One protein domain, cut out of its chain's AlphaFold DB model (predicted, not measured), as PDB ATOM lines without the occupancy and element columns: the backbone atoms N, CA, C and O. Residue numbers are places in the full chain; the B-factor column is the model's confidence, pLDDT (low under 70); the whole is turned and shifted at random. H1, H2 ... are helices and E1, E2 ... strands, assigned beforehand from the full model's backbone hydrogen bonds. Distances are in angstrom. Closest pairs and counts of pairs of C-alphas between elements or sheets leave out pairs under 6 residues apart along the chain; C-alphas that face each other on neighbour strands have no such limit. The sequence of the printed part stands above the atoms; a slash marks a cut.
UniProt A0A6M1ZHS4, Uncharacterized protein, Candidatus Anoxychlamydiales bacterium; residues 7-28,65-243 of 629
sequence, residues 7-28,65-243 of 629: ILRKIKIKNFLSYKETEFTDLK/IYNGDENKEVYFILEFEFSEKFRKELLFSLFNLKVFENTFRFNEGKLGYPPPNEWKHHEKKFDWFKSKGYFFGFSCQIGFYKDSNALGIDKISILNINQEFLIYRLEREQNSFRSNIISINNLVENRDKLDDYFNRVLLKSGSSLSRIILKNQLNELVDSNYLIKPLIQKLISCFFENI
ATOM      1  N   ILE A   7      37.104 118.083  38.001       84.31
ATOM      2  CA  ILE A   7      36.787 118.843  36.796       84.31
ATOM      3  C   ILE A   7      35.670 118.102  36.069       84.31
ATOM      4  O   ILE A   7      35.890 117.016  35.541       84.31
ATOM      5  N   LEU A   8      34.461 118.662  36.058       90.06
ATOM      6  CA  LEU A   8      33.345 118.101  35.294       90.06
ATOM      7  C   LEU A   8      33.651 118.224  33.797       90.06
ATOM      8  O   LEU A   8      33.911 119.323  33.318       90.06
ATOM      9  N   ARG A   9      33.634 117.105  33.066       91.56
ATOM     10  CA  ARG A   9      34.061 117.037  31.655       91.56
ATOM     11  C   ARG A   9      32.953 116.688  30.693       91.56
ATOM     12  O   ARG A   9      32.967 117.139  29.544       91.56
ATOM     13  N   LYS A  10      32.013 115.874  31.159       94.81
ATOM     14  CA  LYS A  10      30.889 115.437  30.354       94.81
ATOM     15  C   LYS A  10      29.638 115.276  31.199       94.81
ATOM     16  O   LYS A  10      29.688 114.807  32.335       94.81
ATOM     17  N   ILE A  11      28.515 115.671  30.611       96.50
ATOM     18  CA  ILE A  11      27.178 115.480  31.165       96.50
ATOM     19  C   ILE A  11      26.327 114.841  30.073       96.50
ATOM     20  O   ILE A  11      26.096 115.459  29.035       96.50
ATOM     21  N   LYS A  12      25.834 113.626  30.304       97.31
ATOM     22  CA  LYS A  12      24.806 112.998  29.467       97.31
ATOM     23  C   LYS A  12      23.460 113.082  30.163       97.31
ATOM     24  O   LYS A  12      23.365 112.850  31.363       97.31
ATOM     25  N   ILE A  13      22.423 113.392  29.401       97.50
ATOM     26  CA  ILE A  13      21.059 113.570  29.894       97.50
ATOM     27  C   ILE A  13      20.132 112.750  29.012       97.50
ATOM     28  O   ILE A  13      20.220 112.833  27.784       97.50
ATOM     29  N   LYS A  14      19.211 112.008  29.627       97.12
ATOM     30  CA  LYS A  14      18.139 111.309  28.920       97.12
ATOM     31  C   LYS A  14      16.780 111.626  29.534       97.12
ATOM     32  O   LYS A  14      16.619 111.581  30.749       97.12
ATOM     33  N   ASN A  15      15.810 111.906  28.665       96.56
ATOM     34  CA  ASN A  15      14.393 112.110  28.968       96.56
ATOM     35  C   ASN A  15      14.094 113.153  30.066       96.56
ATOM     36  O   ASN A  15      13.244 112.925  30.925       96.56
ATOM     37  N   PHE A  16      14.714 114.331  29.997       95.94
ATOM     38  CA  PHE A  16      14.489 115.429  30.942       95.94
ATOM     39  C   PHE A  16      14.012 116.711  30.244       95.94
ATOM     40  O   PHE A  16      14.719 117.266  29.407       95.94
ATOM     41  N   LEU A  17      12.844 117.237  30.617       94.69
ATOM     42  CA  LEU A  17      12.202 118.413  30.016       94.69
ATOM     43  C   LEU A  17      12.155 118.307  28.485       94.69
ATOM     44  O   LEU A  17      11.491 117.423  27.959       94.69
ATOM     45  N   SER A  18      12.843 119.191  27.758       93.81
ATOM     46  CA  SER A  18      12.951 119.124  26.296       93.81
ATOM     47  C   SER A  18      14.174 118.339  25.805       93.81
ATOM     48  O   SER A  18      14.319 118.154  24.596       93.81
ATOM     49  N   TYR A  19      15.031 117.837  26.699       95.00
ATOM     50  CA  TYR A  19      16.130 116.933  26.366       95.00
ATOM     51  C   TYR A  19      15.625 115.492  26.253       95.00
ATOM     52  O   TYR A  19      15.326 114.838  27.253       95.00
ATOM     53  N   LYS A  20      15.557 114.976  25.023       94.31
ATOM     54  CA  LYS A  20      15.277 113.555  24.776       94.31
ATOM     55  C   LYS A  20      16.515 112.704  25.073       94.31
ATOM     56  O   LYS A  20      16.462 111.808  25.906       94.31
ATOM     57  N   GLU A  21      17.627 113.025  24.424       94.88
ATOM     58  CA  GLU A  21      18.956 112.488  24.709       94.88
ATOM     59  C   GLU A  21      19.982 113.525  24.248       94.88
ATOM     60  O   GLU A  21      19.983 113.911  23.079       94.88
ATOM     61  N   THR A  22      20.802 114.032  25.166       95.06
ATOM     62  CA  THR A  22      21.785 115.083  24.869       95.06
ATOM     63  C   THR A  22      23.051 114.904  25.683       95.06
ATOM     64  O   THR A  22      23.006 114.432  26.820       95.06
ATOM     65  N   GLU A  23      24.173 115.344  25.123       95.81
ATOM     66  CA  GLU A  23      25.479 115.291  25.771       95.81
ATOM     67  C   GLU A  23      26.155 116.662  25.697       95.81
ATOM     68  O   GLU A  23      26.287 117.244  24.623       95.81
ATOM     69  N   PHE A  24      26.603 117.165  26.843       96.31
ATOM     70  CA  PHE A  24      27.585 118.238  26.929       96.31
ATOM     71  C   PHE A  24      28.949 117.570  27.048       96.31
ATOM     72  O   PHE A  24      29.169 116.821  27.999       96.31
ATOM     73  N   THR A  25      29.841 117.794  26.088       93.69
ATOM     74  CA  THR A  25      31.193 117.216  26.086       93.69
ATOM     75  C   THR A  25      32.227 118.324  26.000       93.69
ATOM     76  O   THR A  25      31.906 119.443  25.612       93.69
ATOM     77  N   ASP A  26      33.460 118.003  26.383       90.00
ATOM     78  CA  ASP A  26      34.558 118.965  26.473       90.00
ATOM     79  C   ASP A  26      34.236 120.176  27.361       90.00
ATOM     80  O   ASP A  26      34.570 121.315  27.044       90.00
ATOM     81  N   LEU A  27      33.579 119.916  28.494       94.56
ATOM     82  CA  LEU A  27      33.378 120.931  29.519       94.56
ATOM     83  C   LEU A  27      34.736 121.372  30.085       94.56
ATOM     84  O   LEU A  27      35.624 120.545  30.332       94.56
ATOM     85  N   LYS A  28      34.885 122.685  30.262       92.94
ATOM     86  CA  LYS A  28      36.091 123.370  30.741       92.94
ATOM     87  C   LYS A  28      35.789 124.159  32.017       92.94
ATOM     88  O   LYS A  28      34.819 123.884  32.722       92.94
ATOM     89  N   ILE A  65       9.946 115.050  33.623       93.06
ATOM     90  CA  ILE A  65      10.144 113.937  32.690       93.06
ATOM     91  C   ILE A  65       9.800 114.416  31.278       93.06
ATOM     92  O   ILE A  65       8.841 115.160  31.071       93.06
ATOM     93  N   TYR A  66      10.590 114.006  30.289       89.75
ATOM     94  CA  TYR A  66      10.364 114.391  28.899       89.75
ATOM     95  C   TYR A  66       8.954 113.996  28.425       89.75
ATOM     96  O   TYR A  66       8.558 112.830  28.500       89.75
ATOM     97  N   ASN A  67       8.205 114.978  27.911       85.12
ATOM     98  CA  ASN A  67       6.774 114.898  27.574       85.12
ATOM     99  C   ASN A  67       5.833 114.538  28.745       85.12
ATOM    100  O   ASN A  67       4.688 114.172  28.496       85.12
ATOM    101  N   GLY A  68       6.290 114.605  29.998       84.50
ATOM    102  CA  GLY A  68       5.514 114.170  31.166       84.50
ATOM    103  C   GLY A  68       5.222 112.663  31.194       84.50
ATOM    104  O   GLY A  68       4.351 112.221  31.935       84.50
ATOM    105  N   ASP A  69       5.920 111.869  30.377       88.62
ATOM    106  CA  ASP A  69       5.680 110.432  30.249       88.62
ATOM    107  C   ASP A  69       6.421 109.656  31.345       88.62
ATOM    108  O   ASP A  69       7.602 109.340  31.207       88.62
ATOM    109  N   GLU A  70       5.716 109.315  32.429       87.00
ATOM    110  CA  GLU A  70       6.264 108.568  33.573       87.00
ATOM    111  C   GLU A  70       6.791 107.159  33.235       87.00
ATOM    112  O   GLU A  70       7.324 106.487  34.121       87.00
ATOM    113  N   ASN A  71       6.616 106.668  32.005       87.75
ATOM    114  CA  ASN A  71       7.184 105.388  31.572       87.75
ATOM    115  C   ASN A  71       8.598 105.534  31.001       87.75
ATOM    116  O   ASN A  71       9.267 104.531  30.750       87.75
ATOM    117  N   LYS A  72       9.068 106.765  30.781       90.25
ATOM    118  CA  LYS A  72      10.412 107.012  30.267       90.25
ATOM    119  C   LYS A  72      11.457 106.906  31.363       90.25
ATOM    120  O   LYS A  72      11.346 107.511  32.424       90.25
ATOM    121  N   GLU A  73      12.533 106.202  31.040       91.12
ATOM    122  CA  GLU A  73      13.729 106.159  31.871       91.12
ATOM    123  C   GLU A  73      14.444 107.509  31.826       91.12
ATOM    124  O   GLU A  73      14.925 107.929  30.767       91.12
ATOM    125  N   VAL A  74      14.517 108.175  32.976       95.12
ATOM    126  CA  VAL A  74      15.301 109.397  33.162       95.12
ATOM    127  C   VAL A  74      16.614 109.022  33.820       95.12
ATOM    128  O   VAL A  74      16.614 108.396  34.881       95.12
ATOM    129  N   TYR A  75      17.722 109.425  33.209       95.50
ATOM    130  CA  TYR A  75      19.026 109.323  33.847       95.50
ATOM    131  C   TYR A  75      19.956 110.462  33.440       95.50
ATOM    132  O   TYR A  75      19.819 111.080  32.378       95.50
ATOM    133  N   PHE A  76      20.948 110.681  34.292       96.50
ATOM    134  CA  PHE A  76      22.039 111.620  34.105       96.50
ATOM    135  C   PHE A  76      23.358 110.868  34.262       96.50
ATOM    136  O   PHE A  76      23.489 110.069  35.184       96.50
ATOM    137  N   ILE A  77      24.333 111.111  33.391       96.12
ATOM    138  CA  ILE A  77      25.705 110.619  33.573       96.12
ATOM    139  C   ILE A  77      26.609 111.827  33.728       96.12
ATOM    140  O   ILE A  77      26.614 112.704  32.866       96.12
ATOM    141  N   LEU A  78      27.350 111.866  34.826       94.56
ATOM    142  CA  LEU A  78      28.315 112.907  35.143       94.56
ATOM    143  C   LEU A  78      29.708 112.288  35.130       94.56
ATOM    144  O   LEU A  78      29.984 111.386  35.921       94.56
ATOM    145  N   GLU A  79      30.575 112.768  34.247       93.75
ATOM    146  CA  GLU A  79      31.967 112.330  34.170       93.75
ATOM    147  C   GLU A  79      32.896 113.449  34.622       93.75
ATOM    148  O   GLU A  79      32.841 114.578  34.121       93.75
ATOM    149  N   PHE A  80      33.780 113.112  35.552       90.88
ATOM    150  CA  PHE A  80      34.745 114.023  36.141       90.88
ATOM    151  C   PHE A  80      36.158 113.539  35.867       90.88
ATOM    152  O   PHE A  80      36.453 112.358  36.028       90.88
ATOM    153  N   GLU A  81      37.044 114.467  35.540       90.31
ATOM    154  CA  GLU A  81      38.485 114.265  35.517       90.31
ATOM    155  C   GLU A  81      39.075 114.594  36.896       90.31
ATOM    156  O   GLU A  81      38.655 115.540  37.575       90.31
ATOM    157  N   PHE A  82      40.043 113.786  37.325       89.06
ATOM    158  CA  PHE A  82      40.807 114.034  38.541       89.06
ATOM    159  C   PHE A  82      41.933 115.024  38.263       89.06
ATOM    160  O   PHE A  82      42.712 114.820  37.332       89.06
ATOM    161  N   SER A  83      42.085 116.045  39.119       86.50
ATOM    162  CA  SER A  83      43.279 116.891  39.055       86.50
ATOM    163  C   SER A  83      44.538 116.041  39.227       86.50
ATOM    164  O   SER A  83      44.532 115.027  39.933       86.50
ATOM    165  N   GLU A  84      45.642 116.441  38.596       87.06
ATOM    166  CA  GLU A  84      46.893 115.678  38.670       87.06
ATOM    167  C   GLU A  84      47.344 115.464  40.122       87.06
ATOM    168  O   GLU A  84      47.746 114.359  40.501       87.06
ATOM    169  N   LYS A  85      47.190 116.500  40.952       88.31
ATOM    170  CA  LYS A  85      47.473 116.446  42.387       88.31
ATOM    171  C   LYS A  85      46.616 115.390  43.085       88.31
ATOM    172  O   LYS A  85      47.159 114.515  43.759       88.31
ATOM    173  N   PHE A  86      45.297 115.432  42.891       86.50
ATOM    174  CA  PHE A  86      44.384 114.471  43.505       86.50
ATOM    175  C   PHE A  86      44.648 113.041  43.017       86.50
ATOM    176  O   PHE A  86      44.719 112.112  43.824       86.50
ATOM    177  N   ARG A  87      44.876 112.859  41.712       88.81
ATOM    178  CA  ARG A  87      45.219 111.567  41.104       88.81
ATOM    179  C   ARG A  87      46.490 110.974  41.719       88.81
ATOM    180  O   ARG A  87      46.512 109.777  42.014       88.81
ATOM    181  N   LYS A  88      47.525 111.793  41.954       90.56
ATOM    182  CA  LYS A  88      48.778 111.377  42.614       90.56
ATOM    183  C   LYS A  88      48.532 110.950  44.061       90.56
ATOM    184  O   LYS A  88      48.941 109.855  44.445       90.56
ATOM    185  N   GLU A  89      47.827 111.770  44.841       88.88
ATOM    186  CA  GLU A  89      47.498 111.475  46.247       88.88
ATOM    187  C   GLU A  89      46.657 110.191  46.392       88.88
ATOM    188  O   GLU A  89      46.931 109.350  47.259       88.88
ATOM    189  N   LEU A  90      45.669 110.002  45.511       86.12
ATOM    190  CA  LEU A  90      44.832 108.804  45.463       86.12
ATOM    191  C   LEU A  90      45.662 107.548  45.161       86.12
ATOM    192  O   LEU A  90      45.604 106.577  45.916       86.12
ATOM    193  N   LEU A  91      46.461 107.567  44.092       87.12
ATOM    194  CA  LEU A  91      47.286 106.421  43.702       87.12
ATOM    195  C   LEU A  91      48.324 106.069  44.771       87.12
ATOM    196  O   LEU A  91      48.497 104.892  45.081       87.12
ATOM    197  N   PHE A  92      48.958 107.062  45.397       89.06
ATOM    198  CA  PHE A  92      49.921 106.827  46.478       89.06
ATOM    199  C   PHE A  92      49.264 106.151  47.678       89.06
ATOM    200  O   PHE A  92      49.835 105.226  48.257       89.06
ATOM    201  N   SER A  93      48.042 106.564  48.014       84.00
ATOM    202  CA  SER A  93      47.256 105.918  49.063       84.00
ATOM    203  C   SER A  93      46.988 104.452  48.713       84.00
ATOM    204  O   SER A  93      47.265 103.569  49.521       84.00
ATOM    205  N   LEU A  94      46.557 104.158  47.483       81.69
ATOM    206  CA  LEU A  94      46.336 102.779  47.024       81.69
ATOM    207  C   LEU A  94      47.629 101.938  47.014       81.69
ATOM    208  O   LEU A  94      47.587 100.751  47.341       81.69
ATOM    209  N   PHE A  95      48.780 102.537  46.686       83.88
ATOM    210  CA  PHE A  95      50.088 101.871  46.739       83.88
ATOM    211  C   PHE A  95      50.504 101.522  48.168       83.88
ATOM    212  O   PHE A  95      50.926 100.391  48.410       83.88
ATOM    213  N   ASN A  96      50.338 102.451  49.113       83.62
ATOM    214  CA  ASN A  96      50.616 102.224  50.536       83.62
ATOM    215  C   ASN A  96      49.764 101.091  51.110       83.62
ATOM    216  O   ASN A  96      50.222 100.308  51.938       83.62
ATOM    217  N   LEU A  97      48.528 100.993  50.630       77.94
ATOM    218  CA  LEU A  97      47.547 100.005  51.066       77.94
ATOM    219  C   LEU A  97      47.696  98.685  50.304       77.94
ATOM    220  O   LEU A  97      46.884  97.781  50.475       77.94
ATOM    221  N   LYS A  98      48.751  98.572  49.481       77.69
ATOM    222  CA  LYS A  98      49.161  97.354  48.774       77.69
ATOM    223  C   LYS A  98      48.069  96.772  47.872       77.69
ATOM    224  O   LYS A  98      48.138  95.603  47.503       77.69
ATOM    225  N   VAL A  99      47.120  97.608  47.431       74.94
ATOM    226  CA  VAL A  99      45.963  97.208  46.607       74.94
ATOM    227  C   VAL A  99      46.399  96.475  45.337       74.94
ATOM    228  O   VAL A  99      45.745  95.536  44.906       74.94
ATOM    229  N   PHE A 100      47.536  96.868  44.767       75.25
ATOM    230  CA  PHE A 100      48.057  96.317  43.517       75.25
ATOM    231  C   PHE A 100      49.302  95.432  43.701       75.25
ATOM    232  O   PHE A 100      49.954  95.089  42.717       75.25
ATOM    233  N   GLU A 101      49.695  95.100  44.939       74.31
ATOM    234  CA  GLU A 101      50.999  94.472  45.217       74.31
ATOM    235  C   GLU A 101      51.183  93.146  44.462       74.31
ATOM    236  O   GLU A 101      52.222  92.938  43.836       74.31
ATOM    237  N   ASN A 102      50.169  92.281  44.454       70.81
ATOM    238  CA  ASN A 102      50.264  90.967  43.817       70.81
ATOM    239  C   ASN A 102      50.179  91.038  42.287       70.81
ATOM    240  O   ASN A 102      50.952  90.363  41.602       70.81
ATOM    241  N   THR A 103      49.346  91.930  41.748       69.50
ATOM    242  CA  THR A 103      49.285  92.208  40.307       69.50
ATOM    243  C   THR A 103      50.608  92.775  39.794       69.50
ATOM    244  O   THR A 103      51.070  92.394  38.717       69.50
ATOM    245  N   PHE A 104      51.268  93.647  40.563       74.44
ATOM    246  CA  PHE A 104      52.578  94.182  40.188       74.44
ATOM    247  C   PHE A 104      53.676  93.130  40.268       74.44
ATOM    248  O   PHE A 104      54.390  92.964  39.285       74.44
ATOM    249  N   ARG A 105      53.767  92.360  41.362       74.88
ATOM    250  CA  ARG A 105      54.744  91.259  41.479       74.88
ATOM    251  C   ARG A 105      54.638  90.262  40.323       74.88
ATOM    252  O   ARG A 105      55.649  89.733  39.879       74.88
ATOM    253  N   PHE A 106      53.431  90.002  39.816       74.31
ATOM    254  CA  PHE A 106      53.237  89.099  38.680       74.31
ATOM    255  C   PHE A 106      53.670  89.690  37.328       74.31
ATOM    256  O   PHE A 106      54.030  88.935  36.420       74.31
ATOM    257  N   ASN A 107      53.590  91.010  37.147       73.88
ATOM    258  CA  ASN A 107      53.853  91.668  35.860       73.88
ATOM    259  C   ASN A 107      55.188  92.428  35.800       73.88
ATOM    260  O   ASN A 107      55.559  92.914  34.733       73.88
ATOM    261  N   GLU A 108      55.916  92.499  36.912       73.00
ATOM    262  CA  GLU A 108      57.234  93.125  37.024       73.00
ATOM    263  C   GLU A 108      58.210  92.598  35.955       73.00
ATOM    264  O   GLU A 108      58.376  91.389  35.797       73.00
ATOM    265  N   GLY A 109      58.850  93.495  35.194       69.94
ATOM    266  CA  GLY A 109      59.824  93.123  34.156       69.94
ATOM    267  C   GLY A 109      59.244  92.550  32.853       69.94
ATOM    268  O   GLY A 109      60.011  92.244  31.941       69.94
ATOM    269  N   LYS A 110      57.915  92.423  32.713       80.62
ATOM    270  CA  LYS A 110      57.280  92.076  31.428       80.62
ATOM    271  C   LYS A 110      57.276  93.274  30.471       80.62
ATOM    272  O   LYS A 110      57.211  94.425  30.895       80.62
ATOM    273  N   LEU A 111      57.278  93.005  29.161       74.75
ATOM    274  CA  LEU A 111      57.224  94.041  28.121       74.75
ATOM    275  C   LEU A 111      56.035  94.998  28.358       74.75
ATOM    276  O   LEU A 111      54.888  94.559  28.444       74.75
ATOM    277  N   GLY A 112      56.311  96.301  28.468       75.81
ATOM    278  CA  GLY A 112      55.302  97.341  28.716       75.81
ATOM    279  C   GLY A 112      55.050  97.691  30.191       75.81
ATOM    280  O   GLY A 112      54.288  98.630  30.451       75.81
ATOM    281  N   TYR A 113      55.708  97.004  31.130       76.81
ATOM    282  CA  TYR A 113      55.699  97.272  32.573       76.81
ATOM    283  C   TYR A 113      57.094  97.739  33.038       76.81
ATOM    284  O   TYR A 113      58.090  97.310  32.454       76.81
ATOM    285  N   PRO A 114      57.200  98.611  34.061       73.38
ATOM    286  CA  PRO A 114      58.489  99.043  34.587       73.38
ATOM    287  C   PRO A 114      59.397  97.882  35.046       73.38
ATOM    288  O   PRO A 114      58.932  96.757  35.279       73.38
ATOM    289  N   PRO A 115      60.707  98.124  35.180       76.81
ATOM    290  CA  PRO A 115      61.631  97.156  35.755       76.81
ATOM    291  C   PRO A 115      61.529  97.114  37.295       76.81
ATOM    292  O   PRO A 115      61.093  98.090  37.917       76.81
ATOM    293  N   PRO A 116      61.933  96.005  37.947       73.88
ATOM    294  CA  PRO A 116      61.675  95.792  39.375       73.88
ATOM    295  C   PRO A 116      62.239  96.835  40.350       73.88
ATOM    296  O   PRO A 116      61.688  97.129  41.411       73.88
ATOM    297  N   ASN A 117      63.375  97.421  39.996       77.25
ATOM    298  CA  ASN A 117      64.008  98.502  40.744       77.25
ATOM    299  C   ASN A 117      63.180  99.797  40.707       77.25
ATOM    300  O   ASN A 117      63.040 100.459  41.735       77.25
ATOM    301  N   GLU A 118      62.581 100.137  39.565       76.25
ATOM    302  CA  GLU A 118      61.728 101.322  39.424       76.25
ATOM    303  C   GLU A 118      60.378 101.145  40.133       76.25
ATOM    304  O   GLU A 118      59.863 102.095  40.725       76.25
ATOM    305  N   TRP A 119      59.852  99.916  40.192       74.69
ATOM    306  CA  TRP A 119      58.612  99.583  40.903       74.69
ATOM    307  C   TRP A 119      58.668  99.779  42.418       74.69
ATOM    308  O   TRP A 119      57.633  99.710  43.074       74.69
ATOM    309  N   LYS A 120      59.819 100.056  43.025       76.69
ATOM    310  CA  LYS A 120      59.870 100.403  44.457       76.69
ATOM    311  C   LYS A 120      59.499 101.862  44.720       76.69
ATOM    312  O   LYS A 120      59.078 102.192  45.826       76.69
ATOM    313  N   HIS A 121      59.581 102.724  43.709       85.44
ATOM    314  CA  HIS A 121      59.367 104.160  43.851       85.44
ATOM    315  C   HIS A 121      57.937 104.549  43.456       85.44
ATOM    316  O   HIS A 121      57.529 104.361  42.312       85.44
ATOM    317  N   HIS A 122      57.166 105.132  44.382       88.50
ATOM    318  CA  HIS A 122      55.782 105.555  44.106       88.50
ATOM    319  C   HIS A 122      55.665 106.546  42.949       88.50
ATOM    320  O   HIS A 122      54.689 106.485  42.209       88.50
ATOM    321  N   GLU A 123      56.666 107.406  42.753       89.94
ATOM    322  CA  GLU A 123      56.686 108.341  41.626       89.94
ATOM    323  C   GLU A 123      56.742 107.606  40.285       89.94
ATOM    324  O   GLU A 123      55.888 107.822  39.435       89.94
ATOM    325  N   LYS A 124      57.649 106.633  40.142       87.44
ATOM    326  CA  LYS A 124      57.763 105.825  38.920       87.44
ATOM    327  C   LYS A 124      56.507 104.998  38.651       87.44
ATOM    328  O   LYS A 124      56.069 104.901  37.505       87.44
ATOM    329  N   LYS A 125      55.875 104.456  39.704       86.38
ATOM    330  CA  LYS A 125      54.554 103.812  39.579       86.38
ATOM    331  C   LYS A 125      53.520 104.790  39.042       86.38
ATOM    332  O   LYS A 125      52.782 104.457  38.122       86.38
ATOM    333  N   PHE A 126      53.450 105.982  39.625       90.25
ATOM    334  CA  PHE A 126      52.490 107.002  39.224       90.25
ATOM    335  C   PHE A 126      52.693 107.434  37.773       90.25
ATOM    336  O   PHE A 126      51.719 107.432  37.025       90.25
ATOM    337  N   ASP A 127      53.928 107.708  37.354       89.12
ATOM    338  CA  ASP A 127      54.247 108.082  35.972       89.12
ATOM    339  C   ASP A 127      53.795 107.001  34.985       89.12
ATOM    340  O   ASP A 127      53.183 107.297  33.954       89.12
ATOM    341  N   TRP A 128      54.007 105.728  35.330       87.44
ATOM    342  CA  TRP A 128      53.529 104.621  34.512       87.44
ATOM    343  C   TRP A 128      51.994 104.557  34.463       87.44
ATOM    344  O   TRP A 128      51.430 104.517  33.367       87.44
ATOM    345  N   PHE A 129      51.296 104.636  35.605       86.88
ATOM    346  CA  PHE A 129      49.822 104.688  35.648       86.88
ATOM    347  C   PHE A 129      49.267 105.866  34.842       86.88
ATOM    348  O   PHE A 129      48.276 105.713  34.121       86.88
ATOM    349  N   LYS A 130      49.929 107.025  34.932       88.81
ATOM    350  CA  LYS A 130      49.608 108.237  34.178       88.81
ATOM    351  C   LYS A 130      49.734 107.985  32.680       88.81
ATOM    352  O   LYS A 130      48.763 108.217  31.962       88.81
ATOM    353  N   SER A 131      50.865 107.429  32.237       86.94
ATOM    354  CA  SER A 131      51.142 107.115  30.824       86.94
ATOM    355  C   SER A 131      50.158 106.113  30.211       86.94
ATOM    356  O   SER A 131      49.891 106.157  29.014       86.94
ATOM    357  N   LYS A 132      49.594 105.219  31.032       83.69
ATOM    358  CA  LYS A 132      48.587 104.229  30.622       83.69
ATOM    359  C   LYS A 132      47.145 104.715  30.771       83.69
ATOM    360  O   LYS A 132      46.231 103.980  30.417       83.69
ATOM    361  N   GLY A 133      46.933 105.922  31.297       85.25
ATOM    362  CA  GLY A 133      45.609 106.528  31.423       85.25
ATOM    363  C   GLY A 133      44.768 106.074  32.620       85.25
ATOM    364  O   GLY A 133      43.639 106.527  32.752       85.25
ATOM    365  N   TYR A 134      45.283 105.238  33.527       84.69
ATOM    366  CA  TYR A 134      44.505 104.714  34.662       84.69
ATOM    367  C   TYR A 134      44.160 105.781  35.704       84.69
ATOM    368  O   TYR A 134      45.012 106.600  36.053       84.69
ATOM    369  N   PHE A 135      42.959 105.709  36.289       84.69
ATOM    370  CA  PHE A 135      42.463 106.706  37.252       84.69
ATOM    371  C   PHE A 135      42.475 108.119  36.662       84.69
ATOM    372  O   PHE A 135      42.861 109.077  37.325       84.69
ATOM    373  N   PHE A 136      42.097 108.240  35.392       88.12
ATOM    374  CA  PHE A 136      41.904 109.531  34.741       88.12
ATOM    375  C   PHE A 136      40.776 110.325  35.414       88.12
ATOM    376  O   PHE A 136      40.865 111.540  35.563       88.12
ATOM    377  N   GLY A 137      39.743 109.632  35.887       90.00
ATOM    378  CA  GLY A 137      38.568 110.268  36.460       90.00
ATOM    379  C   GLY A 137      37.571 109.277  37.041       90.00
ATOM    380  O   GLY A 137      37.897 108.105  37.252       90.00
ATOM    381  N   PHE A 138      36.340 109.732  37.256       90.00
ATOM    382  CA  PHE A 138      35.216 108.865  37.598       90.00
ATOM    383  C   PHE A 138      33.932 109.292  36.884       90.00
ATOM    384  O   PHE A 138      33.738 110.463  36.570       90.00
ATOM    385  N   SER A 139      33.053 108.325  36.654       91.75
ATOM    386  CA  SER A 139      31.723 108.507  36.081       91.75
ATOM    387  C   SER A 139      30.667 108.068  37.086       91.75
ATOM    388  O   SER A 139      30.833 107.041  37.755       91.75
ATOM    389  N   CYS A 140      29.599 108.847  37.206       92.31
ATOM    390  CA  CYS A 140      28.449 108.568  38.053       92.31
ATOM    391  C   CYS A 140      27.169 108.664  37.221       92.31
ATOM    392  O   CYS A 140      26.857 109.726  36.680       92.31
ATOM    393  N   GLN A 141      26.429 107.563  37.135       93.81
ATOM    394  CA  GLN A 141      25.097 107.525  36.546       93.81
ATOM    395  C   GLN A 141      24.048 107.614  37.650       93.81
ATOM    396  O   GLN A 141      24.085 106.841  38.606       93.81
ATOM    397  N   ILE A 142      23.099 108.527  37.481       93.88
ATOM    398  CA  ILE A 142      22.004 108.793  38.409       93.88
ATOM    399  C   ILE A 142      20.688 108.575  37.668       93.88
ATOM    400  O   ILE A 142      20.422 109.275  36.691       93.88
ATOM    401  N   GLY A 143      19.874 107.632  38.132       92.62
ATOM    402  CA  GLY A 143      18.584 107.271  37.554       92.62
ATOM    403  C   GLY A 143      17.404 107.740  38.399       92.62
ATOM    404  O   GLY A 143      17.513 107.930  39.614       92.62
ATOM    405  N   PHE A 144      16.255 107.930  37.752       91.62
ATOM    406  CA  PHE A 144      14.976 108.166  38.420       91.62
ATOM    407  C   PHE A 144      14.247 106.858  38.727       91.62
ATOM    408  O   PHE A 144      14.016 106.030  37.846       91.62
ATOM    409  N   TYR A 145      13.806 106.721  39.976       87.75
ATOM    410  CA  TYR A 145      13.082 105.560  40.474       87.75
ATOM    411  C   TYR A 145      11.636 105.939  40.783       87.75
ATOM    412  O   TYR A 145      11.344 106.625  41.763       87.75
ATOM    413  N   LYS A 146      10.719 105.469  39.931       84.50
ATOM    414  CA  LYS A 146       9.287 105.796  39.996       84.50
ATOM    415  C   LYS A 146       8.642 105.396  41.325       84.50
ATOM    416  O   LYS A 146       7.866 106.178  41.866       84.50
ATOM    417  N   ASP A 147       8.993 104.223  41.853       82.75
ATOM    418  CA  ASP A 147       8.377 103.656  43.062       82.75
ATOM    419  C   ASP A 147       8.721 104.462  44.323       82.75
ATOM    420  O   ASP A 147       7.883 104.639  45.202       82.75
ATOM    421  N   SER A 148       9.948 104.987  44.401       80.81
ATOM    422  CA  SER A 148      10.411 105.838  45.505       80.81
ATOM    423  C   SER A 148      10.240 107.334  45.231       80.81
ATOM    424  O   SER A 148      10.481 108.148  46.120       80.81
ATOM    425  N   ASN A 149       9.844 107.701  44.009       86.94
ATOM    426  CA  ASN A 149       9.825 109.068  43.494       86.94
ATOM    427  C   ASN A 149      11.119 109.853  43.810       86.94
ATOM    428  O   ASN A 149      11.081 111.018  44.222       86.94
ATOM    429  N   ALA A 150      12.265 109.193  43.642       87.00
ATOM    430  CA  ALA A 150      13.574 109.704  44.034       87.00
ATOM    431  C   ALA A 150      14.633 109.439  42.957       87.00
ATOM    432  O   ALA A 150      14.477 108.566  42.102       87.00
ATOM    433  N   LEU A 151      15.726 110.199  43.021       90.38
ATOM    434  CA  LEU A 151      16.940 109.904  42.267       90.38
ATOM    435  C   LEU A 151      17.842 108.965  43.069       90.38
ATOM    436  O   LEU A 151      17.980 109.115  44.286       90.38
ATOM    437  N   GLY A 152      18.477 108.030  42.371       88.25
ATOM    438  CA  GLY A 152      19.457 107.104  42.924       88.25
ATOM    439  C   GLY A 152      20.653 106.944  42.008       88.25
ATOM    440  O   GLY A 152      20.585 107.241  40.823       88.25
ATOM    441  N   ILE A 153      21.759 106.473  42.561       88.81
ATOM    442  CA  ILE A 153      22.962 106.141  41.809       88.81
ATOM    443  C   ILE A 153      22.759 104.767  41.170       88.81
ATOM    444  O   ILE A 153      22.575 103.781  41.878       88.81
ATOM    445  N   ASP A 154      22.827 104.684  39.848       87.19
ATOM    446  CA  ASP A 154      22.707 103.422  39.110       87.19
ATOM    447  C   ASP A 154      24.066 102.749  38.949       87.19
ATOM    448  O   ASP A 154      24.190 101.527  39.023       87.19
ATOM    449  N   LYS A 155      25.097 103.552  38.666       87.81
ATOM    450  CA  LYS A 155      26.417 103.079  38.244       87.81
ATOM    451  C   LYS A 155      27.486 104.066  38.691       87.81
ATOM    452  O   LYS A 155      27.324 105.269  38.513       87.81
ATOM    453  N   ILE A 156      28.606 103.564  39.203       86.62
ATOM    454  CA  ILE A 156      29.827 104.358  39.402       86.62
ATOM    455  C   ILE A 156      30.979 103.626  38.746       86.62
ATOM    456  O   ILE A 156      31.109 102.412  38.901       86.62
ATOM    457  N   SER A 157      31.812 104.341  38.001       85.56
ATOM    458  CA  SER A 157      32.980 103.772  37.325       85.56
ATOM    459  C   SER A 157      34.214 104.651  37.504       85.56
ATOM    460  O   SER A 157      34.097 105.870  37.523       85.56
ATOM    461  N   ILE A 158      35.397 104.047  37.627       85.56
ATOM    462  CA  ILE A 158      36.670 104.758  37.443       85.56
ATOM    463  C   ILE A 158      36.948 104.811  35.946       85.56
ATOM    464  O   ILE A 158      36.806 103.812  35.243       85.56
ATOM    465  N   LEU A 159      37.377 105.970  35.469       86.31
ATOM    466  CA  LEU A 159      37.714 106.187  34.074       86.31
ATOM    467  C   LEU A 159      39.197 105.907  33.832       86.31
ATOM    468  O   LEU A 159      40.077 106.371  34.569       86.31
ATOM    469  N   ASN A 160      39.464 105.169  32.766       83.75
ATOM    470  CA  ASN A 160      40.721 105.162  32.038       83.75
ATOM    471  C   ASN A 160      40.459 105.805  30.669       83.75
ATOM    472  O   ASN A 160      39.345 105.728  30.162       83.75
ATOM    473  N   ILE A 161      41.477 106.417  30.066       75.38
ATOM    474  CA  ILE A 161      41.400 107.105  28.767       75.38
ATOM    475  C   ILE A 161      40.652 106.270  27.709       75.38
ATOM    476  O   ILE A 161      39.924 106.833  26.899       75.38
ATOM    477  N   ASN A 162      40.788 104.938  27.746       71.38
ATOM    478  CA  ASN A 162      40.206 104.037  26.745       71.38
ATOM    479  C   ASN A 162      39.094 103.107  27.267       71.38
ATOM    480  O   ASN A 162      38.562 102.322  26.485       71.38
ATOM    481  N   GLN A 163      38.782 103.110  28.566       76.62
ATOM    482  CA  GLN A 163      37.870 102.123  29.163       76.62
ATOM    483  C   GLN A 163      37.277 102.603  30.495       76.62
ATOM    484  O   GLN A 163      37.913 103.344  31.243       76.62
ATOM    485  N   GLU A 164      36.069 102.141  30.814       79.06
ATOM    486  CA  GLU A 164      35.428 102.375  32.110       79.06
ATOM    487  C   GLU A 164      35.526 101.134  32.995       79.06
ATOM    488  O   GLU A 164      35.194 100.027  32.571       79.06
ATOM    489  N   PHE A 165      35.894 101.327  34.256       77.62
ATOM    490  CA  PHE A 165      35.966 100.258  35.244       77.62
ATOM    491  C   PHE A 165      34.837 100.387  36.256       77.62
ATOM    492  O   PHE A 165      34.834 101.300  37.083       77.62
ATOM    493  N   LEU A 166      33.874  99.470  36.187       77.06
ATOM    494  CA  LEU A 166      32.669  99.478  37.009       77.06
ATOM    495  C   LEU A 166      32.979  99.196  38.483       77.06
ATOM    496  O   LEU A 166      33.400  98.097  38.817       77.06
ATOM    497  N   ILE A 167      32.702 100.158  39.367       75.69
ATOM    498  CA  ILE A 167      32.923 100.030  40.816       75.69
ATOM    499  C   ILE A 167      31.657  99.640  41.572       75.69
ATOM    500  O   ILE A 167      31.701  98.885  42.546       75.69
ATOM    501  N   TYR A 168      30.543 100.219  41.144       78.88
ATOM    502  CA  TYR A 168      29.250 100.115  41.795       78.88
ATOM    503  C   TYR A 168      28.174  99.992  40.730       78.88
ATOM    504  O   TYR A 168      28.196 100.750  39.756       78.88
ATOM    505  N   ARG A 169      27.218  99.095  40.947       83.06
ATOM    506  CA  ARG A 169      25.990  99.013  40.161       83.06
ATOM    507  C   ARG A 169      24.802  98.747  41.072       83.06
ATOM    508  O   ARG A 169      24.904  97.924  41.978       83.06
ATOM    509  N   LEU A 170      23.684  99.402  40.797       81.19
ATOM    510  CA  LEU A 170      22.397  99.052  41.370       81.19
ATOM    511  C   LEU A 170      21.596  98.215  40.370       81.19
ATOM    512  O   LEU A 170      21.418  98.601  39.215       81.19
ATOM    513  N   GLU A 171      21.132  97.054  40.815       77.56
ATOM    514  CA  GLU A 171      20.251  96.167  40.063       77.56
ATOM    515  C   GLU A 171      18.869  96.149  40.713       77.56
ATOM    516  O   GLU A 171      18.729  96.160  41.937       77.56
ATOM    517  N   ARG A 172      17.829  96.146  39.879       70.12
ATOM    518  CA  ARG A 172      16.441  96.119  40.335       70.12
ATOM    519  C   ARG A 172      15.970  94.673  40.447       70.12
ATOM    520  O   ARG A 172      16.049  93.924  39.477       70.12
ATOM    521  N   GLU A 173      15.455  94.308  41.612       70.75
ATOM    522  CA  GLU A 173      14.734  93.057  41.855       70.75
ATOM    523  C   GLU A 173      13.228  93.353  41.993       70.75
ATOM    524  O   GLU A 173      12.818  94.513  42.023       70.75
ATOM    525  N   GLN A 174      12.379  92.316  42.044       59.72
ATOM    526  CA  GLN A 174      10.914  92.475  41.995       59.72
ATOM    527  C   GLN A 174      10.354  93.447  43.054       59.72
ATOM    528  O   GLN A 174       9.446  94.200  42.728       59.72
ATOM    529  N   ASN A 175      10.909  93.459  44.276       59.72
ATOM    530  CA  ASN A 175      10.465  94.304  45.399       59.72
ATOM    531  C   ASN A 175      11.632  94.951  46.183       59.72
ATOM    532  O   ASN A 175      11.435  95.472  47.280       59.72
ATOM    533  N   SER A 176      12.853  94.879  45.656       63.22
ATOM    534  CA  SER A 176      14.091  95.288  46.331       63.22
ATOM    535  C   SER A 176      15.106  95.808  45.318       63.22
ATOM    536  O   SER A 176      14.979  95.585  44.114       63.22
ATOM    537  N   PHE A 177      16.138  96.494  45.799       64.81
ATOM    538  CA  PHE A 177      17.306  96.807  44.980       64.81
ATOM    539  C   PHE A 177      18.519  96.062  45.510       64.81
ATOM    540  O   PHE A 177      18.815  96.127  46.706       64.81
ATOM    541  N   ARG A 178      19.240  95.390  44.615       65.62
ATOM    542  CA  ARG A 178      20.495  94.717  44.929       65.62
ATOM    543  C   ARG A 178      21.649  95.614  44.526       65.62
ATOM    544  O   ARG A 178      21.814  95.973  43.362       65.62
ATOM    545  N   SER A 179      22.446  95.997  45.510       61.44
ATOM    546  CA  SER A 179      23.675  96.741  45.268       61.44
ATOM    547  C   SER A 179      24.823  95.778  44.988       61.44
ATOM    548  O   SER A 179      25.004  94.799  45.699       61.44
ATOM    549  N   ASN A 180      25.609  96.046  43.955       63.25
ATOM    550  CA  ASN A 180      26.751  95.236  43.548       63.25
ATOM    551  C   ASN A 180      28.005  96.120  43.608       63.25
ATOM    552  O   ASN A 180      28.039  97.188  42.993       63.25
ATOM    553  N   ILE A 181      29.025  95.711  44.373       65.44
ATOM    554  CA  ILE A 181      30.240  96.516  44.614       65.44
ATOM    555  C   ILE A 181      31.486  95.672  44.385       65.44
ATOM    556  O   ILE A 181      31.525  94.488  44.732       65.44
ATOM    557  N   ILE A 182      32.542  96.304  43.880       62.47
ATOM    558  CA  ILE A 182      33.892  95.737  43.880       62.47
ATOM    559  C   ILE A 182      34.306  95.316  45.304       62.47
ATOM    560  O   ILE A 182      34.411  96.146  46.209       62.47
ATOM    561  N   SER A 183      34.643  94.040  45.503       51.75
ATOM    562  CA  SER A 183      35.327  93.576  46.719       51.75
ATOM    563  C   SER A 183      36.844  93.634  46.523       51.75
ATOM    564  O   SER A 183      37.358  92.908  45.679       51.75
ATOM    565  N   ILE A 184      37.575  94.452  47.301       48.88
ATOM    566  CA  ILE A 184      39.049  94.522  47.208       48.88
ATOM    567  C   ILE A 184      39.705  93.290  47.840       48.88
ATOM    568  O   ILE A 184      40.788  92.886  47.435       48.88
ATOM    569  N   ASN A 185      39.041  92.624  48.785       40.84
ATOM    570  CA  ASN A 185      39.635  91.486  49.493       40.84
ATOM    571  C   ASN A 185      39.873  90.260  48.590       40.84
ATOM    572  O   ASN A 185      40.833  89.536  48.815       40.84
ATOM    573  N   ASN A 186      39.080  90.071  47.527       43.34
ATOM    574  CA  ASN A 186      39.336  89.032  46.515       43.34
ATOM    575  C   ASN A 186      40.322  89.499  45.416       43.34
ATOM    576  O   ASN A 186      40.703  88.699  44.565       43.34
ATOM    577  N   LEU A 187      40.733  90.778  45.405       46.50
ATOM    578  CA  LEU A 187      41.688  91.327  44.426       46.50
ATOM    579  C   LEU A 187      43.139  90.973  44.756       46.50
ATOM    580  O   LEU A 187      43.986  90.985  43.870       46.50
ATOM    581  N   VAL A 188      43.431  90.654  46.018       45.09
ATOM    582  CA  VAL A 188      44.792  90.363  46.471       45.09
ATOM    583  C   VAL A 188      45.260  88.996  45.959       45.09
ATOM    584  O   VAL A 188      46.429  88.846  45.642       45.09
ATOM    585  N   GLU A 189      44.404  87.990  45.793       45.84
ATOM    586  CA  GLU A 189      44.880  86.625  45.495       45.84
ATOM    587  C   GLU A 189      45.195  86.347  44.010       45.84
ATOM    588  O   GLU A 189      45.909  85.388  43.707       45.84
ATOM    589  N   ASN A 190      44.748  87.196  43.076       51.41
ATOM    590  CA  ASN A 190      44.837  86.915  41.639       51.41
ATOM    591  C   ASN A 190      46.096  87.495  40.969       51.41
ATOM    592  O   ASN A 190      46.430  88.672  41.102       51.41
ATOM    593  N   ARG A 191      46.788  86.649  40.197       55.88
ATOM    594  CA  ARG A 191      48.028  86.956  39.465       55.88
ATOM    595  C   ARG A 191      47.750  87.215  37.975       55.88
ATOM    596  O   ARG A 191      48.264  86.496  37.126       55.88
ATOM    597  N   ASP A 192      46.931  88.214  37.658       59.16
ATOM    598  CA  ASP A 192      46.521  88.526  36.274       59.16
ATOM    599  C   ASP A 192      47.256  89.753  35.690       59.16
ATOM    600  O   ASP A 192      47.978  90.465  36.395       59.16
ATOM    601  N   LYS A 193      47.110  90.016  34.377       64.81
ATOM    602  CA  LYS A 193      47.541  91.288  33.757       64.81
ATOM    603  C   LYS A 193      46.729  92.449  34.345       64.81
ATOM    604  O   LYS A 193      45.577  92.264  34.719       64.81
ATOM    605  N   LEU A 194      47.295  93.657  34.396       65.88
ATOM    606  CA  LEU A 194      46.619  94.796  35.036       65.88
ATOM    607  C   LEU A 194      45.296  95.188  34.344       65.88
ATOM    608  O   LEU A 194      44.371  95.634  35.009       65.88
ATOM    609  N   ASP A 195      45.172  94.986  33.032       61.94
ATOM    610  CA  ASP A 195      43.902  95.201  32.323       61.94
ATOM    611  C   ASP A 195      42.836  94.170  32.721       61.94
ATOM    612  O   ASP A 195      41.688  94.522  32.990       61.94
ATOM    613  N   ASP A 196      43.226  92.900  32.853       62.62
ATOM    614  CA  ASP A 196      42.340  91.833  33.334       62.62
ATOM    615  C   ASP A 196      41.944  92.057  34.801       62.62
ATOM    616  O   ASP A 196      40.800  91.799  35.176       62.62
ATOM    617  N   TYR A 197      42.859  92.608  35.608       62.94
ATOM    618  CA  TYR A 197      42.622  92.977  37.005       62.94
ATOM    619  C   TYR A 197      41.436  93.934  37.155       62.94
ATOM    620  O   TYR A 197      40.637  93.760  38.071       62.94
ATOM    621  N   PHE A 198      41.274  94.909  36.254       60.28
ATOM    622  CA  PHE A 198      40.134  95.826  36.308       60.28
ATOM    623  C   PHE A 198      38.873  95.300  35.603       60.28
ATOM    624  O   PHE A 198      37.767  95.673  35.990       60.28
ATOM    625  N   ASN A 199      39.012  94.420  34.607       56.47
ATOM    626  CA  ASN A 199      37.876  93.858  33.866       56.47
ATOM    627  C   ASN A 199      37.185  92.688  34.585       56.47
ATOM    628  O   ASN A 199      36.012  92.417  34.336       56.47
ATOM    629  N   ARG A 200      37.892  91.985  35.478       52.25
ATOM    630  CA  ARG A 200      37.390  90.790  36.181       52.25
ATOM    631  C   ARG A 200      36.991  91.036  37.626       52.25
ATOM    632  O   ARG A 200      36.793  90.073  38.367       52.25
ATOM    633  N   VAL A 201      36.890  92.292  38.055       52.94
ATOM    634  CA  VAL A 201      36.496  92.577  39.430       52.94
ATOM    635  C   VAL A 201      35.081  92.055  39.665       52.94
ATOM    636  O   VAL A 201      34.097  92.655  39.241       52.94
ATOM    637  N   LEU A 202      34.987  90.901  40.325       45.69
ATOM    638  CA  LEU A 202      33.718  90.285  40.673       45.69
ATOM    639  C   LEU A 202      32.997  91.229  41.632       45.69
ATOM    640  O   LEU A 202      33.448  91.454  42.761       45.69
ATOM    641  N   LEU A 203      31.883  91.795  41.171       52.00
ATOM    642  CA  LEU A 203      30.979  92.510  42.052       52.00
ATOM    643  C   LEU A 203      30.431  91.489  43.052       52.00
ATOM    644  O   LEU A 203      29.771  90.525  42.660       52.00
ATOM    645  N   LYS A 204      30.724  91.666  44.342       53.84
ATOM    646  CA  LYS A 204      30.011  90.902  45.367       53.84
ATOM    647  C   LYS A 204      28.609  91.478  45.462       53.84
ATOM    648  O   LYS A 204      28.434  92.699  45.468       53.84
ATOM    649  N   SER A 205      27.632  90.590  45.564       53.66
ATOM    650  CA  SER A 205      26.282  90.991  45.908       53.66
ATOM    651  C   SER A 205      26.249  91.589  47.301       53.66
ATOM    652  O   SER A 205      26.551  90.898  48.273       53.66
ATOM    653  N   GLY A 206      25.919  92.868  47.361       55.28
ATOM    654  CA  GLY A 206      25.734  93.644  48.573       55.28
ATOM    655  C   GLY A 206      24.326  93.515  49.151       55.28
ATOM    656  O   GLY A 206      23.544  92.637  48.784       55.28
ATOM    657  N   SER A 207      24.027  94.409  50.091       58.34
ATOM    658  CA  SER A 207      22.772  94.476  50.834       58.34
ATOM    659  C   SER A 207      21.579  94.837  49.940       58.34
ATOM    660  O   SER A 207      21.703  95.614  48.986       58.34
ATOM    661  N   SER A 208      20.415  94.281  50.293       57.38
ATOM    662  CA  SER A 208      19.115  94.705  49.769       57.38
ATOM    663  C   SER A 208      18.775  96.085  50.329       57.38
ATOM    664  O   SER A 208      18.704  96.253  51.547       57.38
ATOM    665  N   LEU A 209      18.535  97.061  49.454       61.22
ATOM    666  CA  LEU A 209      18.106  98.405  49.843       61.22
ATOM    667  C   LEU A 209      16.578  98.476  49.855       61.22
ATOM    668  O   LEU A 209      15.924  98.089  48.884       61.22
ATOM    669  N   SER A 210      16.014  98.991  50.950       57.50
ATOM    670  CA  SER A 210      14.560  99.176  51.094       57.50
ATOM    671  C   SER A 210      14.070 100.521  50.546       57.50
ATOM    672  O   SER A 210      12.905 100.641  50.165       57.50
ATOM    673  N   ARG A 211      14.945 101.537  50.484       65.38
ATOM    674  CA  ARG A 211      14.662 102.864  49.917       65.38
ATOM    675  C   ARG A 211      15.886 103.421  49.197       65.38
ATOM    676  O   ARG A 211      17.017 103.172  49.590       65.38
ATOM    677  N   ILE A 212      15.645 104.215  48.156       69.25
ATOM    678  CA  ILE A 212      16.693 104.901  47.397       69.25
ATOM    679  C   ILE A 212      16.727 106.365  47.822       69.25
ATOM    680  O   ILE A 212      15.761 107.096  47.611       69.25
ATOM    681  N   ILE A 213      17.844 106.775  48.421       73.75
ATOM    682  CA  ILE A 213      18.106 108.155  48.830       73.75
ATOM    683  C   ILE A 213      19.505 108.535  48.356       73.75
ATOM    684  O   ILE A 213      20.488 108.026  48.893       73.75
ATOM    685  N   LEU A 214      19.603 109.465  47.406       78.75
ATOM    686  CA  LEU A 214      20.856 109.846  46.743       78.75
ATOM    687  C   LEU A 214      22.029 110.100  47.715       78.75
ATOM    688  O   LEU A 214      23.130 109.599  47.498       78.75
ATOM    689  N   LYS A 215      21.792 110.821  48.820       79.25
ATOM    690  CA  LYS A 215      22.825 111.186  49.810       79.25
ATOM    691  C   LYS A 215      23.350 110.022  50.648       79.25
ATOM    692  O   LYS A 215      24.528 109.997  50.992       79.25
ATOM    693  N   ASN A 216      22.489 109.059  50.972       73.06
ATOM    694  CA  ASN A 216      22.806 107.977  51.909       73.06
ATOM    695  C   ASN A 216      22.854 106.594  51.255       73.06
ATOM    696  O   ASN A 216      23.202 105.631  51.931       73.06
ATOM    697  N   GLN A 217      22.578 106.478  49.956       76.00
ATOM    698  CA  GLN A 217      22.532 105.199  49.245       76.00
ATOM    699  C   GLN A 217      23.815 104.376  49.420       76.00
ATOM    700  O   GLN A 217      23.762 103.157  49.551       76.00
ATOM    701  N   LEU A 218      24.975 105.036  49.475       72.50
ATOM    702  CA  LEU A 218      26.249 104.354  49.704       72.50
ATOM    703  C   LEU A 218      26.480 103.970  51.175       72.50
ATOM    704  O   LEU A 218      27.249 103.050  51.445       72.50
ATOM    705  N   ASN A 219      25.823 104.629  52.136       70.38
ATOM    706  CA  ASN A 219      25.954 104.322  53.565       70.38
ATOM    707  C   ASN A 219      25.356 102.957  53.910       70.38
ATOM    708  O   ASN A 219      25.954 102.235  54.707       70.38
ATOM    709  N   GLU A 220      24.253 102.581  53.259       62.53
ATOM    710  CA  GLU A 220      23.537 101.311  53.458       62.53
ATOM    711  C   GLU A 220      24.285 100.077  52.912       62.53
ATOM    712  O   GLU A 220      23.838  98.942  53.074       62.53
ATOM    713  N   LEU A 221      25.451 100.277  52.291       61.41
ATOM    714  CA  LEU A 221      26.323  99.204  51.821       61.41
ATOM    715  C   LEU A 221      27.051  98.570  53.013       61.41
ATOM    716  O   LEU A 221      27.989  99.168  53.550       61.41
ATOM    717  N   VAL A 222      26.592  97.385  53.429       51.41
ATOM    718  CA  VAL A 222      26.984  96.710  54.684       51.41
ATOM    719  C   VAL A 222      28.419  96.149  54.661       51.41
ATOM    720  O   VAL A 222      29.005  95.997  55.723       51.41
ATOM    721  N   ASP A 223      29.041  95.947  53.490       54.00
ATOM    722  CA  ASP A 223      30.285  95.146  53.390       54.00
ATOM    723  C   ASP A 223      31.448  95.732  52.564       54.00
ATOM    724  O   ASP A 223      32.434  95.056  52.257       54.00
ATOM    725  N   SER A 224      31.396  96.995  52.158       48.56
ATOM    726  CA  SER A 224      32.320  97.482  51.126       48.56
ATOM    727  C   SER A 224      33.468  98.333  51.664       48.56
ATOM    728  O   SER A 224      33.268  99.508  51.953       48.56
ATOM    729  N   ASN A 225      34.663  97.733  51.719       55.78
ATOM    730  CA  ASN A 225      36.009  98.335  51.724       55.78
ATOM    731  C   ASN A 225      36.149  99.740  52.354       55.78
ATOM    732  O   ASN A 225      35.739 100.740  51.759       55.78
ATOM    733  N   TYR A 226      36.903  99.832  53.455       59.31
ATOM    734  CA  TYR A 226      37.202 101.069  54.203       59.31
ATOM    735  C   TYR A 226      37.782 102.238  53.376       59.31
ATOM    736  O   TYR A 226      37.805 103.365  53.854       59.31
ATOM    737  N   LEU A 227      38.249 101.994  52.148       63.22
ATOM    738  CA  LEU A 227      38.823 103.006  51.254       63.22
ATOM    739  C   LEU A 227      37.863 103.519  50.186       63.22
ATOM    740  O   LEU A 227      37.690 104.726  50.038       63.22
ATOM    741  N   ILE A 228      37.271 102.607  49.410       67.50
ATOM    742  CA  ILE A 228      36.510 102.971  48.209       67.50
ATOM    743  C   ILE A 228      35.201 103.654  48.595       67.50
ATOM    744  O   ILE A 228      34.864 104.682  48.018       67.50
ATOM    745  N   LYS A 229      34.482 103.124  49.591       71.50
ATOM    746  CA  LYS A 229      33.191 103.684  50.006       71.50
ATOM    747  C   LYS A 229      33.329 105.138  50.497       71.50
ATOM    748  O   LYS A 229      32.647 105.990  49.929       71.50
ATOM    749  N   PRO A 230      34.241 105.475  51.435       74.94
ATOM    750  CA  PRO A 230      34.439 106.866  51.851       74.94
ATOM    751  C   PRO A 230      34.939 107.777  50.729       74.94
ATOM    752  O   PRO A 230      34.532 108.933  50.656       74.94
ATOM    753  N   LEU A 231      35.797 107.268  49.836       76.00
ATOM    754  CA  LEU A 231      36.281 108.030  48.686       76.00
ATOM    755  C   LEU A 231      35.133 108.416  47.751       76.00
ATOM    756  O   LEU A 231      34.979 109.591  47.436       76.00
ATOM    757  N   ILE A 232      34.321 107.444  47.333       76.94
ATOM    758  CA  ILE A 232      33.174 107.680  46.451       76.94
ATOM    759  C   ILE A 232      32.180 108.625  47.120       76.94
ATOM    760  O   ILE A 232      31.727 109.577  46.492       76.94
ATOM    761  N   GLN A 233      31.864 108.393  48.392       79.12
ATOM    762  CA  GLN A 233      30.955 109.258  49.133       79.12
ATOM    763  C   GLN A 233      31.460 110.700  49.163       79.12
ATOM    764  O   GLN A 233      30.681 111.615  48.917       79.12
ATOM    765  N   LYS A 234      32.762 110.898  49.388       80.62
ATOM    766  CA  LYS A 234      33.378 112.226  49.378       80.62
ATOM    767  C   LYS A 234      33.409 112.853  47.980       80.62
ATOM    768  O   LYS A 234      33.233 114.058  47.864       80.62
ATOM    769  N   LEU A 235      33.628 112.068  46.922       80.81
ATOM    770  CA  LEU A 235      33.576 112.543  45.530       80.81
ATOM    771  C   LEU A 235      32.175 113.049  45.170       80.81
ATOM    772  O   LEU A 235      32.030 114.135  44.616       80.81
ATOM    773  N   ILE A 236      31.156 112.269  45.529       81.44
ATOM    774  CA  ILE A 236      29.747 112.606  45.328       81.44
ATOM    775  C   ILE A 236      29.392 113.840  46.151       81.44
ATOM    776  O   ILE A 236      28.960 114.830  45.569       81.44
ATOM    777  N   SER A 237      29.631 113.832  47.466       82.25
ATOM    778  CA  SER A 237      29.283 114.964  48.335       82.25
ATOM    779  C   SER A 237      29.954 116.256  47.872       82.25
ATOM    780  O   SER A 237      29.282 117.274  47.742       82.25
ATOM    781  N   CYS A 238      31.239 116.188  47.499       80.88
ATOM    782  CA  CYS A 238      31.988 117.313  46.951       80.88
ATOM    783  C   CYS A 238      31.328 117.894  45.693       80.88
ATOM    784  O   CYS A 238      31.341 119.102  45.520       80.88
ATOM    785  N   PHE A 239      30.722 117.088  44.822       83.12
ATOM    786  CA  PHE A 239      30.002 117.637  43.673       83.12
ATOM    787  C   PHE A 239      28.714 118.363  44.086       83.12
ATOM    788  O   PHE A 239      28.535 119.527  43.734       83.12
ATOM    789  N   PHE A 240      27.825 117.706  44.840       82.94
ATOM    790  CA  PHE A 240      26.504 118.269  45.164       82.94
ATOM    791  C   PHE A 240      26.568 119.466  46.117       82.94
ATOM    792  O   PHE A 240      25.713 120.343  46.048       82.94
ATOM    793  N   GLU A 241      27.568 119.519  46.997       82.00
ATOM    794  CA  GLU A 241      27.729 120.598  47.981       82.00
ATOM    795  C   GLU A 241      28.403 121.848  47.389       82.00
ATOM    796  O   GLU A 241      28.335 122.916  47.991       82.00
ATOM    797  N   ASN A 242      29.011 121.751  46.199       83.94
ATOM    798  CA  ASN A 242      29.811 122.825  45.599       83.94
ATOM    799  C   ASN A 242      29.167 123.507  44.381       83.94
ATOM    800  O   ASN A 242      29.867 124.188  43.631       83.94
ATOM    801  N   ILE A 243      27.861 123.350  44.155       89.81
ATOM    802  CA  ILE A 243      27.154 124.034  43.063       89.81
ATOM    803  C   ILE A 243      26.416 125.262  43.606       89.81
ATOM    804  O   ILE A 243      25.592 125.151  44.511       89.81
TER     805      ILE A 243
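AT A GLANCE: This is residues 7 to 28 and 65 to 243 of the 629 residues of an uncharacterized protein of Candidatus Anoxychlamydiales bacterium (UniProt A0A6M1ZHS4). A broad, twisted sheet of eight antiparallel strands has helix H5 lying across one face, while H1, H2 and H3, with H4 nearer the sheet, form a small helical head beyond one end of the strands. The strands run roughly along the long direction of the whole. The printed part has 201 residues with five named helices and eight named strands, in the order E1 E2 E3 H1 H2 H3 E4 E5 E6 E7 H4 E8 H5; the sheet's order is E2 - E1 - E3 - E4 - E5 - E6 - E7 - E8, and the class is mixed, helices and strands. It is compact, with a radius of gyration of the C-alphas of 18.5 A, and elongated, spanning 61 by 37 by 28 A.

IN THESE COORDINATES: E1, residues 7 to 16, begins at C-alpha 7 (36.787, 118.843, 36.796) and is 23.3 A long; E2 is residues 19 to 24. E3 is residues 75 to 82, 22.8 A, and H1 residues 84 to 96, 18.3 A. H2 is residues 101 to 107 and H3 residues 122 to 131. E4, residues 137 to 145, is 26.2 A long; E5, residues 150 to 160, is the longest strand, 30.0 A. E6, residues 163 to 172, 24.9 A, bends by 67 degrees at residue 167. E7 is residues 177 to 182, H4 residues 194 to 199 and E8 residues 203 to 209. H5, residues 228 to 241, is 19.7 A long and ends at C-alpha 241 (27.729, 120.598, 47.981).

HOW THE PARTS SIT: E2 and E8 are the edge strands. The hairpin of E1 and E2 has N 13 and O 22 at 2.8 A, within hydrogen-bond range; E1 and E3, also antiparallel, have N 12 and O 77 at 2.8 A. E4 to E7 form a meander, each strand the antiparallel neighbour of the one before; N 139 and O 157 are 2.8 A apart, N 169 and O 180 2.9 A. E7 and E8 have N 206 and O 179 at 2.7 A. H5 on one face makes two layers; its height over the sheet is 9.8 A, and it runs across the strands, at 74 degrees to E3 on the local plane. H4 only grazes the sheet, with residues 195 to 199. H2 touches H4 (closest C-alphas Thr 103 and Leu 194, 6.4 A), and H1 touches H3 (Phe 92 and His 122, 6.4 A). In H1 to H5 every O i to N i+4 pair is within hydrogen-bond range.

THE WHOLE: The two C-alphas farthest apart, Gly 68 and Asn 117, are 61.3 A apart. Residues 29 to 64 are not printed, and C-alphas 28 and 65 are 27.7 A apart across the cut. The links H2 to H3, E7 to H4 and E8 to H5 are long. The mean pLDDT of the printed part is 78.1; residues 103, 109, 174 to 212 and 220 to 228 are under 70.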